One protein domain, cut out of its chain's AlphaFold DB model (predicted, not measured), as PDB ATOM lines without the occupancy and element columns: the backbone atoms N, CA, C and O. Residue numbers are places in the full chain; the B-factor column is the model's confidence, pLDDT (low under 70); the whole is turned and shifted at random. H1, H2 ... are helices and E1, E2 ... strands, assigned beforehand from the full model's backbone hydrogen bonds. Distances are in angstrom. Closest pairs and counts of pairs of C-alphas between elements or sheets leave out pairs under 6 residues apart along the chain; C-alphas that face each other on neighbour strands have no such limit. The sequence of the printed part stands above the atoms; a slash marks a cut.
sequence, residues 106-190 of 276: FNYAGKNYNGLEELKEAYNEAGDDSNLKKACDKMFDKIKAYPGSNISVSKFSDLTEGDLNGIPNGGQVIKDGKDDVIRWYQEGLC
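AT A GLANCE: This is residues 106 to 190 of the 276 residues of the protein "Fimbrillin_C domain-containing protein" of Parabacteroides sp. AF17-28 (UniProt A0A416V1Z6). A small sheet of three short strands has H1 over one face, while the longest helix, H2, runs past H1 and on to little H4, which packs on edge strand E3. A long loop, residues 146 to 160, leads from H2 to the short H3. The printed part has 85 residues, with four named helices and three named strands in the order E1 E2 H1 H2 H3 H4 E3; the sheet, E2 E1 E3, is antiparallel and the class is mixed. The whole is compact and rounded, with a radius of gyration of the C-alphas of 11.8 A and spans of 31 by 28 by 23 A.

HOW THE PARTS SIT: Start at E1, residues 106 to 108, the inner strand. E2, residues 111 to 113, forms an antiparallel hairpin with it; N 106 and O 113 are within hydrogen-bond range at 3.0 A. Antiparallel E3, residues 183 to 185, brings O 183 to 2.9 A from N 107. H1, residues 116 to 125, makes two layers with the sheet, a helix on one face, over E2 at a height of 9.7 A. H2, residues 131 to 145, only just touches H1, with 3 pairs of C-alphas within 8 A, through its residues 132 to 136 alone; the closest C-alphas are those of Tyr 123 and Lys 133, 5.6 A, at a steep tilt of 48 degrees, opposite ways. H4, residues 170 to 174, touches H2 at residues 138 to 143 alone, closest at the C-alphas of Met 139 and Ile 174, 5.7 A. H3, residues 161 to 164, is not on the sheet. Every O i to N i+4 pair is within hydrogen-bond range in H1, H2 and H4; H3 is too short for one.

IN THESE COORDINATES: Find C-alpha 106, where E1 begins, at (158.568, 119.488, 137.927). H1 measures 14.3 A; H2 runs 20.9 A from C-alpha 131 at (155.271, 119.982, 152.506). E3 ends at C-alpha 185, (162.151, 122.855, 134.658).

THE WHOLE: The C-alphas farthest apart, of Gly 127 and Gly 148, are 31.7 A apart. The printed part has no cut; the link from H2 to H3 is long. No printed residue is under 70 in pLDDT.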
ATOM      1  N   PHE A 106     158.404 119.015 136.557       98.38
ATOM      2  CA  PHE A 106     158.568 119.488 137.927       98.38
ATOM      3  C   PHE A 106     159.251 118.441 138.796       98.38
ATOM      4  O   PHE A 106     159.098 117.237 138.589       98.38
ATOM      5  N   ASN A 107     159.981 118.890 139.811       97.44
ATOM      6  CA  ASN A 107     160.500 118.030 140.866       97.44
ATOM      7  C   ASN A 107     160.185 118.613 142.240       97.44
ATOM      8  O   ASN A 107     160.286 119.821 142.462       97.44
ATOM      9  N   TYR A 108     159.847 117.735 143.175       97.00
ATOM     10  CA  TYR A 108     159.771 118.077 144.584       97.00
ATOM     11  C   TYR A 108     160.310 116.930 145.433       97.00
ATOM     12  O   TYR A 108     159.870 115.789 145.281       97.00
ATOM     13  N   ALA A 109     161.261 117.232 146.319       91.94
ATOM     14  CA  ALA A 109     161.871 116.269 147.240       91.94
ATOM     15  C   ALA A 109     162.324 114.954 146.560       91.94
ATOM     16  O   ALA A 109     162.146 113.863 147.101       91.94
ATOM     17  N   GLY A 110     162.881 115.046 145.345       90.31
ATOM     18  CA  GLY A 110     163.371 113.887 144.588       90.31
ATOM     19  C   GLY A 110     162.313 113.146 143.760       90.31
ATOM     20  O   GLY A 110     162.683 112.287 142.963       90.31
ATOM     21  N   LYS A 111     161.026 113.497 143.872       95.44
ATOM     22  CA  LYS A 111     159.963 112.973 143.003       95.44
ATOM     23  C   LYS A 111     159.765 113.885 141.793       95.44
ATOM     24  O   LYS A 111     159.561 115.086 141.960       95.44
ATOM     25  N   ASN A 112     159.815 113.303 140.595       97.19
ATOM     26  CA  ASN A 112     159.555 113.998 139.334       97.19
ATOM     27  C   ASN A 112     158.070 113.900 138.951       97.19
ATOM     28  O   ASN A 112     157.441 112.880 139.229       97.19
ATOM     29  N   TYR A 113     157.562 114.929 138.274       98.25
ATOM     30  CA  TYR A 113     156.209 115.025 137.725       98.25
ATOM     31  C   TYR A 113     156.298 115.455 136.258       98.25
ATOM     32  O   TYR A 113     156.921 116.480 135.949       98.25
ATOM     33  N   ASN A 114     155.720 114.660 135.362       97.62
ATOM     34  CA  ASN A 114     155.733 114.861 133.915       97.62
ATOM     35  C   ASN A 114     154.644 115.862 133.506       97.62
ATOM     36  O   ASN A 114     153.611 115.496 132.951       97.62
ATOM     37  N   GLY A 115     154.870 117.133 133.837       97.38
ATOM     38  CA  GLY A 115     153.946 118.226 133.545       97.38
ATOM     39  C   GLY A 115     153.121 118.689 134.742       97.38
ATOM     40  O   GLY A 115     153.188 118.144 135.850       97.38
ATOM     41  N   LEU A 116     152.356 119.758 134.513       97.69
ATOM     42  CA  LEU A 116     151.556 120.411 135.549       97.69
ATOM     43  C   LEU A 116     150.411 119.508 136.027       97.69
ATOM     44  O   LEU A 116     150.064 119.546 137.206       97.69
ATOM     45  N   GLU A 117     149.837 118.690 135.142       97.44
ATOM     46  CA  GLU A 117     148.726 117.792 135.479       97.44
ATOM     47  C   GLU A 117     149.117 116.783 136.567       97.44
ATOM     48  O   GLU A 117     148.466 116.747 137.612       97.44
ATOM     49  N   GLU A 118     150.233 116.062 136.406       98.12
ATOM     50  CA  GLU A 118     150.715 115.111 137.422       98.12
ATOM     51  C   GLU A 118     151.059 115.800 138.755       98.12
ATOM     52  O   GLU A 118     150.803 115.259 139.836       98.12
ATOM     53  N   LEU A 119     151.622 117.014 138.706       98.50
ATOM     54  CA  LEU A 119     151.903 117.786 139.918       98.50
ATOM     55  C   LEU A 119     150.602 118.185 140.636       98.50
ATOM     56  O   LEU A 119     150.531 118.132 141.866       98.50
ATOM     57  N   LYS A 120     149.562 118.562 139.885       98.38
ATOM     58  CA  LYS A 120     148.240 118.900 140.430       98.38
ATOM     59  C   LYS A 120     147.528 117.689 141.020       98.38
ATOM     60  O   LYS A 120     146.895 117.828 142.065       98.38
ATOM     61  N   GLU A 121     147.626 116.520 140.393       98.25
ATOM     62  CA  GLU A 121     147.099 115.270 140.951       98.25
ATOM     63  C   GLU A 121     147.739 114.977 142.311       98.25
ATOM     64  O   GLU A 121     147.033 114.851 143.312       98.25
ATOM     65  N   ALA A 122     149.072 115.014 142.384       98.19
ATOM     66  CA  ALA A 122     149.795 114.813 143.637       98.19
ATOM     67  C   ALA A 122     149.468 115.880 144.696       98.19
ATOM     68  O   ALA A 122     149.346 115.562 145.878       98.19
ATOM     69  N   TYR A 123     149.291 117.140 144.286       98.19
ATOM     70  CA  TYR A 123     148.832 118.216 145.164       98.19
ATOM     71  C   TYR A 123     147.436 117.928 145.737       98.19
ATOM     72  O   TYR A 123     147.221 118.113 146.932       98.19
ATOM     73  N   ASN A 124     146.490 117.464 144.916       97.50
ATOM     74  CA  ASN A 124     145.115 117.192 145.343       97.50
ATOM     75  C   ASN A 124     145.016 115.979 146.282       97.50
ATOM     76  O   ASN A 124     144.179 115.981 147.184       97.50
ATOM     77  N   GLU A 125     145.865 114.969 146.088       97.25
ATOM     78  CA  GLU A 125     145.937 113.780 146.948       97.25
ATOM     79  C   GLU A 125     146.647 114.039 148.283       97.25
ATOM     80  O   GLU A 125     146.399 113.346 149.273       97.25
ATOM     81  N   ALA A 126     147.548 115.019 148.330       96.44
ATOM     82  CA  ALA A 126     148.330 115.299 149.520       96.44
ATOM     83  C   ALA A 126     147.479 115.910 150.653       96.44
ATOM     84  O   ALA A 126     146.561 116.704 150.436       96.44
ATOM     85  N   GLY A 127     147.818 115.574 151.902       94.81
ATOM     86  CA  GLY A 127     147.186 116.178 153.079       94.81
ATOM     87  C   GLY A 127     147.442 117.688 153.154       94.81
ATOM     88  O   GLY A 127     148.489 118.158 152.705       94.81
ATOM     89  N   ASP A 128     146.503 118.438 153.737       90.81
ATOM     90  CA  ASP A 128     146.523 119.913 153.786       90.81
ATOM     91  C   ASP A 128     147.815 120.492 154.390       90.81
ATOM     92  O   ASP A 128     148.341 121.480 153.890       90.81
ATOM     93  N   ASP A 129     148.401 119.817 155.382       92.81
ATOM     94  CA  ASP A 129     149.647 120.246 156.031       92.81
ATOM     95  C   ASP A 129     150.933 119.709 155.379       92.81
ATOM     96  O   ASP A 129     152.033 119.927 155.904       92.81
ATOM     97  N   SER A 130     150.826 118.994 154.254       96.81
ATOM     98  CA  SER A 130     151.978 118.390 153.583       96.81
ATOM     99  C   SER A 130     152.958 119.438 153.049       96.81
ATOM    100  O   SER A 130     152.576 120.521 152.600       96.81
ATOM    101  N   ASN A 131     154.246 119.088 153.041       96.50
ATOM    102  CA  ASN A 131     155.271 119.982 152.506       96.50
ATOM    103  C   ASN A 131     155.097 120.207 150.990       96.50
ATOM    104  O   ASN A 131     155.370 121.304 150.512       96.50
ATOM    105  N   LEU A 132     154.562 119.216 150.255       97.31
ATOM    106  CA  LEU A 132     154.234 119.359 148.833       97.31
ATOM    107  C   LEU A 132     153.181 120.451 148.606       97.31
ATOM    108  O   LEU A 132     153.416 121.334 147.789       97.31
ATOM    109  N   LYS A 133     152.056 120.435 149.345       96.94
ATOM    110  CA  LYS A 133     151.026 121.479 149.205       96.94
ATOM    111  C   LYS A 133     151.585 122.862 149.498       96.94
ATOM    112  O   LYS A 133     151.468 123.743 148.658       96.94
ATOM    113  N   LYS A 134     152.301 123.013 150.615       96.88
ATOM    114  CA  LYS A 134     152.950 124.281 150.985       96.88
ATOM    115  C   LYS A 134     153.914 124.777 149.903       96.88
ATOM    116  O   LYS A 134     153.945 125.971 149.620       96.88
ATOM    117  N   ALA A 135     154.685 123.880 149.285       97.38
ATOM    118  CA  ALA A 135     155.595 124.232 148.199       97.38
ATOM    119  C   ALA A 135     154.849 124.651 146.919       97.38
ATOM    120  O   ALA A 135     155.242 125.633 146.289       97.38
ATOM    121  N   CYS A 136     153.770 123.955 146.552       98.19
ATOM    122  CA  CYS A 136     152.912 124.327 145.423       98.19
ATOM    123  C   CYS A 136     152.183 125.659 145.657       98.19
ATOM    124  O   CYS A 136     152.121 126.486 144.751       98.19
ATOM    125  N   ASP A 137     151.683 125.905 146.866       97.25
ATOM    126  CA  ASP A 137     151.034 127.168 147.230       97.25
ATOM    127  C   ASP A 137     152.039 128.328 147.196       97.25
ATOM    128  O   ASP A 137     151.770 129.376 146.614       97.25
ATOM    129  N   LYS A 138     153.261 128.115 147.701       96.81
ATOM    130  CA  LYS A 138     154.358 129.093 147.600       96.81
ATOM    131  C   LYS A 138     154.756 129.363 146.146       96.81
ATOM    132  O   LYS A 138     154.996 130.514 145.779       96.81
ATOM    133  N   MET A 139     154.816 128.322 145.310       97.12
ATOM    134  CA  MET A 139     155.011 128.460 143.863       97.12
ATOM    135  C   MET A 139     153.903 129.333 143.262       97.12
ATOM    136  O   MET A 139     154.218 130.297 142.567       97.12
ATOM    137  N   PHE A 140     152.635 129.028 143.559       97.94
ATOM    138  CA  PHE A 140     151.464 129.768 143.088       97.94
ATOM    139  C   PHE A 140     151.527 131.254 143.456       97.94
ATOM    140  O   PHE A 140     151.372 132.112 142.585       97.94
ATOM    141  N   ASP A 141     151.822 131.563 144.717       96.50
ATOM    142  CA  ASP A 141     151.937 132.940 145.194       96.50
ATOM    143  C   ASP A 141     153.044 133.700 144.454       96.50
ATOM    144  O   ASP A 141     152.833 134.833 144.012       96.50
ATOM    145  N   LYS A 142     154.208 133.070 144.240       93.81
ATOM    146  CA  LYS A 142     155.329 133.685 143.512       93.81
ATOM    147  C   LYS A 142     155.008 133.950 142.042       93.81
ATOM    148  O   LYS A 142     155.275 135.050 141.562       93.81
ATOM    149  N   ILE A 143     154.420 132.990 141.327       94.38
ATOM    150  CA  ILE A 143     154.080 133.179 139.905       94.38
ATOM    151  C   ILE A 143     152.929 134.170 139.713       94.38
ATOM    152  O   ILE A 143     152.885 134.882 138.711       94.38
ATOM    153  N   LYS A 144     152.012 134.277 140.678       94.69
ATOM    154  CA  LYS A 144     150.930 135.268 140.653       94.69
ATOM    155  C   LYS A 144     151.432 136.677 140.968       94.69
ATOM    156  O   LYS A 144     150.945 137.641 140.387       94.69
ATOM    157  N   ALA A 145     152.418 136.797 141.855       90.81
ATOM    158  CA  ALA A 145     153.073 138.063 142.178       90.81
ATOM    159  C   ALA A 145     154.086 138.524 141.111       90.81
ATOM    160  O   ALA A 145     154.553 139.664 141.167       90.81
ATOM    161  N   TYR A 146     154.444 137.662 140.155       86.75
ATOM    162  CA  TYR A 146     155.405 137.993 139.109       86.75
ATOM    163  C   TYR A 146     154.909 139.172 138.243       86.75
ATOM    164  O   TYR A 146     153.774 139.143 137.757       86.75
ATOM    165  N   PRO A 147     155.732 140.214 138.010       81.62
ATOM    166  CA  PRO A 147     155.343 141.342 137.168       81.62
ATOM    167  C   PRO A 147     154.953 140.903 135.750       81.62
ATOM    168  O   PRO A 147     155.757 140.320 135.032       81.62
ATOM    169  N   GLY A 148     153.724 141.212 135.330       78.62
ATOM    170  CA  GLY A 148     153.195 140.804 134.019       78.62
ATOM    171  C   GLY A 148     152.476 139.450 134.010       78.62
ATOM    172  O   GLY A 148     151.996 139.033 132.958       78.62
ATOM    173  N   SER A 149     152.353 138.792 135.166       85.62
ATOM    174  CA  SER A 149     151.503 137.613 135.336       85.62
ATOM    175  C   SER A 149     150.033 137.939 135.050       85.62
ATOM    176  O   SER A 149     149.493 138.921 135.562       85.62
ATOM    177  N   ASN A 150     149.374 137.095 134.252       86.25
ATOM    178  CA  ASN A 150     147.943 137.193 133.928       86.25
ATOM    179  C   ASN A 150     147.110 136.094 134.615       86.25
ATOM    180  O   ASN A 150     145.984 135.808 134.204       86.25
ATOM    181  N   ILE A 151     147.663 135.467 135.658       93.75
ATOM    182  CA  ILE A 151     147.036 134.354 136.375       93.75
ATOM    183  C   ILE A 151     145.814 134.862 137.149       93.75
ATOM    184  O   ILE A 151     145.927 135.569 138.154       93.75
ATOM    185  N   SER A 152     144.624 134.484 136.678       92.81
ATOM    186  CA  SER A 152     143.338 134.935 137.235       92.81
ATOM    187  C   SER A 152     142.716 133.957 138.235       92.81
ATOM    188  O   SER A 152     141.859 134.347 139.034       92.81
ATOM    189  N   VAL A 153     143.166 132.700 138.234       95.38
ATOM    190  CA  VAL A 153     142.688 131.667 139.158       95.38
ATOM    191  C   VAL A 153     143.070 131.974 140.614       95.38
ATOM    192  O   VAL A 153     143.968 132.777 140.904       95.38
ATOM    193  N   SER A 154     142.350 131.376 141.566       94.38
ATOM    194  CA  SER A 154     142.462 131.696 142.998       94.38
ATOM    195  C   SER A 154     143.309 130.714 143.808       94.38
ATOM    196  O   SER A 154     143.699 131.061 144.919       94.38
ATOM    197  N   LYS A 155     143.610 129.531 143.268       95.00
ATOM    198  CA  LYS A 155     144.365 128.469 143.944       95.00
ATOM    199  C   LYS A 155     145.216 127.678 142.955       95.00
ATOM    200  O   LYS A 155     144.872 127.588 141.776       95.00
ATOM    201  N   PHE A 156     146.273 127.044 143.461       97.12
ATOM    202  CA  PHE A 156     147.192 126.224 142.668       97.12
ATOM    203  C   PHE A 156     146.477 125.128 141.856       97.12
ATOM    204  O   PHE A 156     146.771 124.931 140.680       97.12
ATOM    205  N   SER A 157     145.484 124.447 142.443       96.38
ATOM    206  CA  SER A 157     144.771 123.343 141.780       96.38
ATOM    207  C   SER A 157     143.916 123.752 140.576       96.38
ATOM    208  O   SER A 157     143.470 122.879 139.830       96.38
ATOM    209  N   ASP A 158     143.734 125.048 140.332       96.62
ATOM    210  CA  ASP A 158     143.026 125.557 139.157       96.62
ATOM    211  C   ASP A 158     143.979 126.003 138.035       96.62
ATOM    212  O   ASP A 158     143.505 126.316 136.947       96.62
ATOM    213  N   LEU A 159     145.301 125.998 138.257       96.88
ATOM    214  CA  LEU A 159     146.281 126.384 137.236       96.88
ATOM    215  C   LEU A 159     146.185 125.503 135.988       96.88
ATOM    216  O   LEU A 159     145.988 124.287 136.073       96.88
ATOM    217  N   THR A 160     146.398 126.118 134.835       95.31
ATOM    218  CA  THR A 160     146.559 125.467 133.534       95.31
ATOM    219  C   THR A 160     147.960 125.727 132.986       95.31
ATOM    220  O   THR A 160     148.646 126.646 133.428       95.31
ATOM    221  N   GLU A 161     148.400 124.959 131.991       92.31
ATOM    222  CA  GLU A 161     149.682 125.228 131.318       92.31
ATOM    223  C   GLU A 161     149.708 126.629 130.685       92.31
ATOM    224  O   GLU A 161     150.720 127.326 130.725       92.31
ATOM    225  N   GLY A 162     148.558 127.104 130.192       92.00
ATOM    226  CA  GLY A 162     148.412 128.457 129.653       92.00
ATOM    227  C   GLY A 162     148.697 129.565 130.671       92.00
ATOM    228  O   GLY A 162     149.222 130.611 130.290       92.00
ATOM    229  N   ASP A 163     148.413 129.329 131.956       93.81
ATOM    230  CA  ASP A 163     148.730 130.267 133.041       93.81
ATOM    231  C   ASP A 163     150.247 130.392 133.262       93.81
ATOM    232  O   ASP A 163     150.735 131.460 133.641       93.81
ATOM    233  N   LEU A 164     151.004 129.324 132.992       92.12
ATOM    234  CA  LEU A 164     152.456 129.276 133.174       92.12
ATOM    235  C   LEU A 164     153.229 129.947 132.028       92.12
ATOM    236  O   LEU A 164     154.303 130.500 132.265       92.12
ATOM    237  N   ASN A 165     152.665 129.985 130.814       86.44
ATOM    238  CA  ASN A 165     153.298 130.581 129.626       86.44
ATOM    239  C   ASN A 165     153.686 132.060 129.802       86.44
ATOM    240  O   ASN A 165     154.592 132.553 129.132       86.44
ATOM    241  N   GLY A 166     152.994 132.785 130.685       78.75
ATOM    242  CA  GLY A 166     153.286 134.189 130.987       78.75
ATOM    243  C   GLY A 166     154.492 134.406 131.906       78.75
ATOM    244  O   GLY A 166     154.858 135.556 132.150       78.75
ATOM    245  N   ILE A 167     155.094 133.340 132.436       85.75
ATOM    246  CA  ILE A 167     156.155 133.407 133.441       85.75
ATOM    247  C   ILE A 167     157.471 132.930 132.819       85.75
ATOM    248  O   ILE A 167     157.701 131.726 132.712       85.75
ATOM    249  N   PRO A 168     158.370 133.835 132.404       83.38
ATOM    250  CA  PRO A 168     159.657 133.440 131.857       83.38
ATOM    251  C   PRO A 168     160.613 132.986 132.966       83.38
ATOM    252  O   PRO A 168     160.698 133.601 134.030       83.38
ATOM    253  N   ASN A 169     161.402 131.952 132.676       84.56
ATOM    254  CA  ASN A 169     162.399 131.381 133.583       84.56
ATOM    255  C   ASN A 169     161.791 130.987 134.941       84.56
ATOM    256  O   ASN A 169     162.276 131.380 136.006       84.56
ATOM    257  N   GLY A 170     160.698 130.225 134.885       87.69
ATOM    258  CA  GLY A 170     159.852 129.896 136.031       87.69
ATOM    259  C   GLY A 170     160.603 129.347 137.248       87.69
ATOM    260  O   GLY A 170     160.362 129.791 138.369       87.69
ATOM    261  N   GLY A 171     161.587 128.467 137.034       89.31
ATOM    262  CA  GLY A 171     162.460 127.949 138.091       89.31
ATOM    263  C   GLY A 171     163.213 129.033 138.872       89.31
ATOM    264  O   GLY A 171     163.300 128.961 140.096       89.31
ATOM    265  N   GLN A 172     163.705 130.077 138.195       88.56
ATOM    266  CA  GLN A 172     164.342 131.228 138.847       88.56
ATOM    267  C   GLN A 172     163.324 132.088 139.601       88.56
ATOM    268  O   GLN A 172     163.628 132.557 140.696       88.56
ATOM    269  N   VAL A 173     162.134 132.303 139.032       88.00
ATOM    270  CA  VAL A 173     161.074 133.116 139.654       88.00
ATOM    271  C   VAL A 173     160.650 132.526 140.997       88.00
ATOM    272  O   VAL A 173     160.466 133.257 141.970       88.00
ATOM    273  N   ILE A 174     160.522 131.202 141.061       92.25
ATOM    274  CA  ILE A 174     160.032 130.515 142.258       92.25
ATOM    275  C   ILE A 174     161.144 130.172 143.259       92.25
ATOM    276  O   ILE A 174     160.830 129.812 144.394       92.25
ATOM    277  N   LYS A 175     162.423 130.337 142.882       88.00
ATOM    278  CA  LYS A 175     163.586 130.169 143.772       88.00
ATOM    279  C   LYS A 175     163.408 130.999 145.042       88.00
ATOM    280  O   LYS A 175     163.006 132.161 144.969       88.00
ATOM    281  N   ASP A 176     163.712 130.425 146.204       88.56
ATOM    282  CA  ASP A 176     163.602 131.125 147.489       88.56
ATOM    283  C   ASP A 176     164.759 130.813 148.439       88.56
ATOM    284  O   ASP A 176     164.595 130.187 149.483       88.56
ATOM    285  N   GLY A 177     165.964 131.215 148.036       87.06
ATOM    286  CA  GLY A 177     167.175 130.893 148.786       87.06
ATOM    287  C   GLY A 177     167.314 129.382 148.980       87.06
ATOM    288  O   GLY A 177     167.195 128.624 148.023       87.06
ATOM    289  N   LYS A 178     167.537 128.942 150.221       88.75
ATOM    290  CA  LYS A 178     167.711 127.523 150.572       88.75
ATOM    291  C   LYS A 178     166.411 126.804 150.956       88.75
ATOM    292  O   LYS A 178     166.474 125.612 151.249       88.75
ATOM    293  N   ASP A 179     165.271 127.490 150.974       91.00
ATOM    294  CA  ASP A 179     164.000 126.881 151.372       91.00
ATOM    295  C   ASP A 179     163.529 125.851 150.348       91.00
ATOM    296  O   ASP A 179     163.655 126.068 149.148       91.00
ATOM    297  N   ASP A 180     162.884 124.772 150.791       90.06
ATOM    298  CA  ASP A 180     162.282 123.811 149.868       90.06
ATOM    299  C   ASP A 180     161.244 124.486 148.954       90.06
ATOM    300  O   ASP A 180     160.285 125.117 149.407       90.06
ATOM    301  N   VAL A 181     161.421 124.311 147.645       95.38
ATOM    302  CA  VAL A 181     160.520 124.821 146.602       95.38
ATOM    303  C   VAL A 181     160.238 123.737 145.572       95.38
ATOM    304  O   VAL A 181     160.995 122.773 145.429       95.38
ATOM    305  N   ILE A 182     159.160 123.918 144.809       98.06
ATOM    306  CA  ILE A 182     158.992 123.190 143.552       98.06
ATOM    307  C   ILE A 182     160.145 123.574 142.623       98.06
ATOM    308  O   ILE A 182     160.424 124.750 142.406       98.06
ATOM    309  N   ARG A 183     160.825 122.579 142.064       96.75
ATOM    310  CA  ARG A 183     161.813 122.773 141.004       96.75
ATOM    311  C   ARG A 183     161.083 122.711 139.673       96.75
ATOM    312  O   ARG A 183     160.665 121.634 139.261       96.75
ATOM    313  N   TRP A 184     160.901 123.862 139.037       97.19
ATOM    314  CA  TRP A 184     160.212 123.975 137.754       97.19
ATOM    315  C   TRP A 184     161.212 124.051 136.602       97.19
ATOM    316  O   TRP A 184     161.853 125.079 136.389       97.19
ATOM    317  N   TYR A 185     161.320 122.961 135.851       96.81
ATOM    318  CA  TYR A 185     162.151 122.855 134.658       96.81
ATOM    319  C   TYR A 185     161.335 123.264 133.433       96.81
ATOM    320  O   TYR A 185     160.783 122.423 132.722       96.81
ATOM    321  N   GLN A 186     161.231 124.577 133.232       93.94
ATOM    322  CA  GLN A 186     160.474 125.164 132.132       93.94
ATOM    323  C   GLN A 186     161.090 124.774 130.785       93.94
ATOM    324  O   GLN A 186     162.264 125.057 130.558       93.94
ATOM    325  N   GLU A 187     160.337 124.100 129.917       94.19
ATOM    326  CA  GLU A 187     160.842 123.504 128.667       94.19
ATOM    327  C   GLU A 187     162.099 122.630 128.874       94.19
ATOM    328  O   GLU A 187     163.014 122.592 128.048       94.19
ATOM    329  N   GLY A 188     162.205 121.974 130.036       94.12
ATOM    330  CA  GLY A 188     163.378 121.193 130.429       94.12
ATOM    331  C   GLY A 188     164.633 122.021 130.740       94.12
ATOM    332  O   GLY A 188     165.714 121.448 130.897       94.12
ATOM    333  N   LEU A 189     164.532 123.351 130.833       90.62
ATOM    334  CA  LEU A 189     165.650 124.244 131.124       90.62
ATOM    335  C   LEU A 189     166.321 123.885 132.451       90.62
ATOM    336  O   LEU A 189     165.701 123.898 133.515       90.62
ATOM    337  N   CYS A 190     167.624 123.632 132.390       90.56
ATOM    338  CA  CYS A 190     168.456 123.452 133.565       90.56
ATOM    339  C   CYS A 190     169.856 124.035 133.368       90.56
ATOM    340  O   CYS A 190     170.320 124.284 132.251       90.56
TER     341      CYS A 190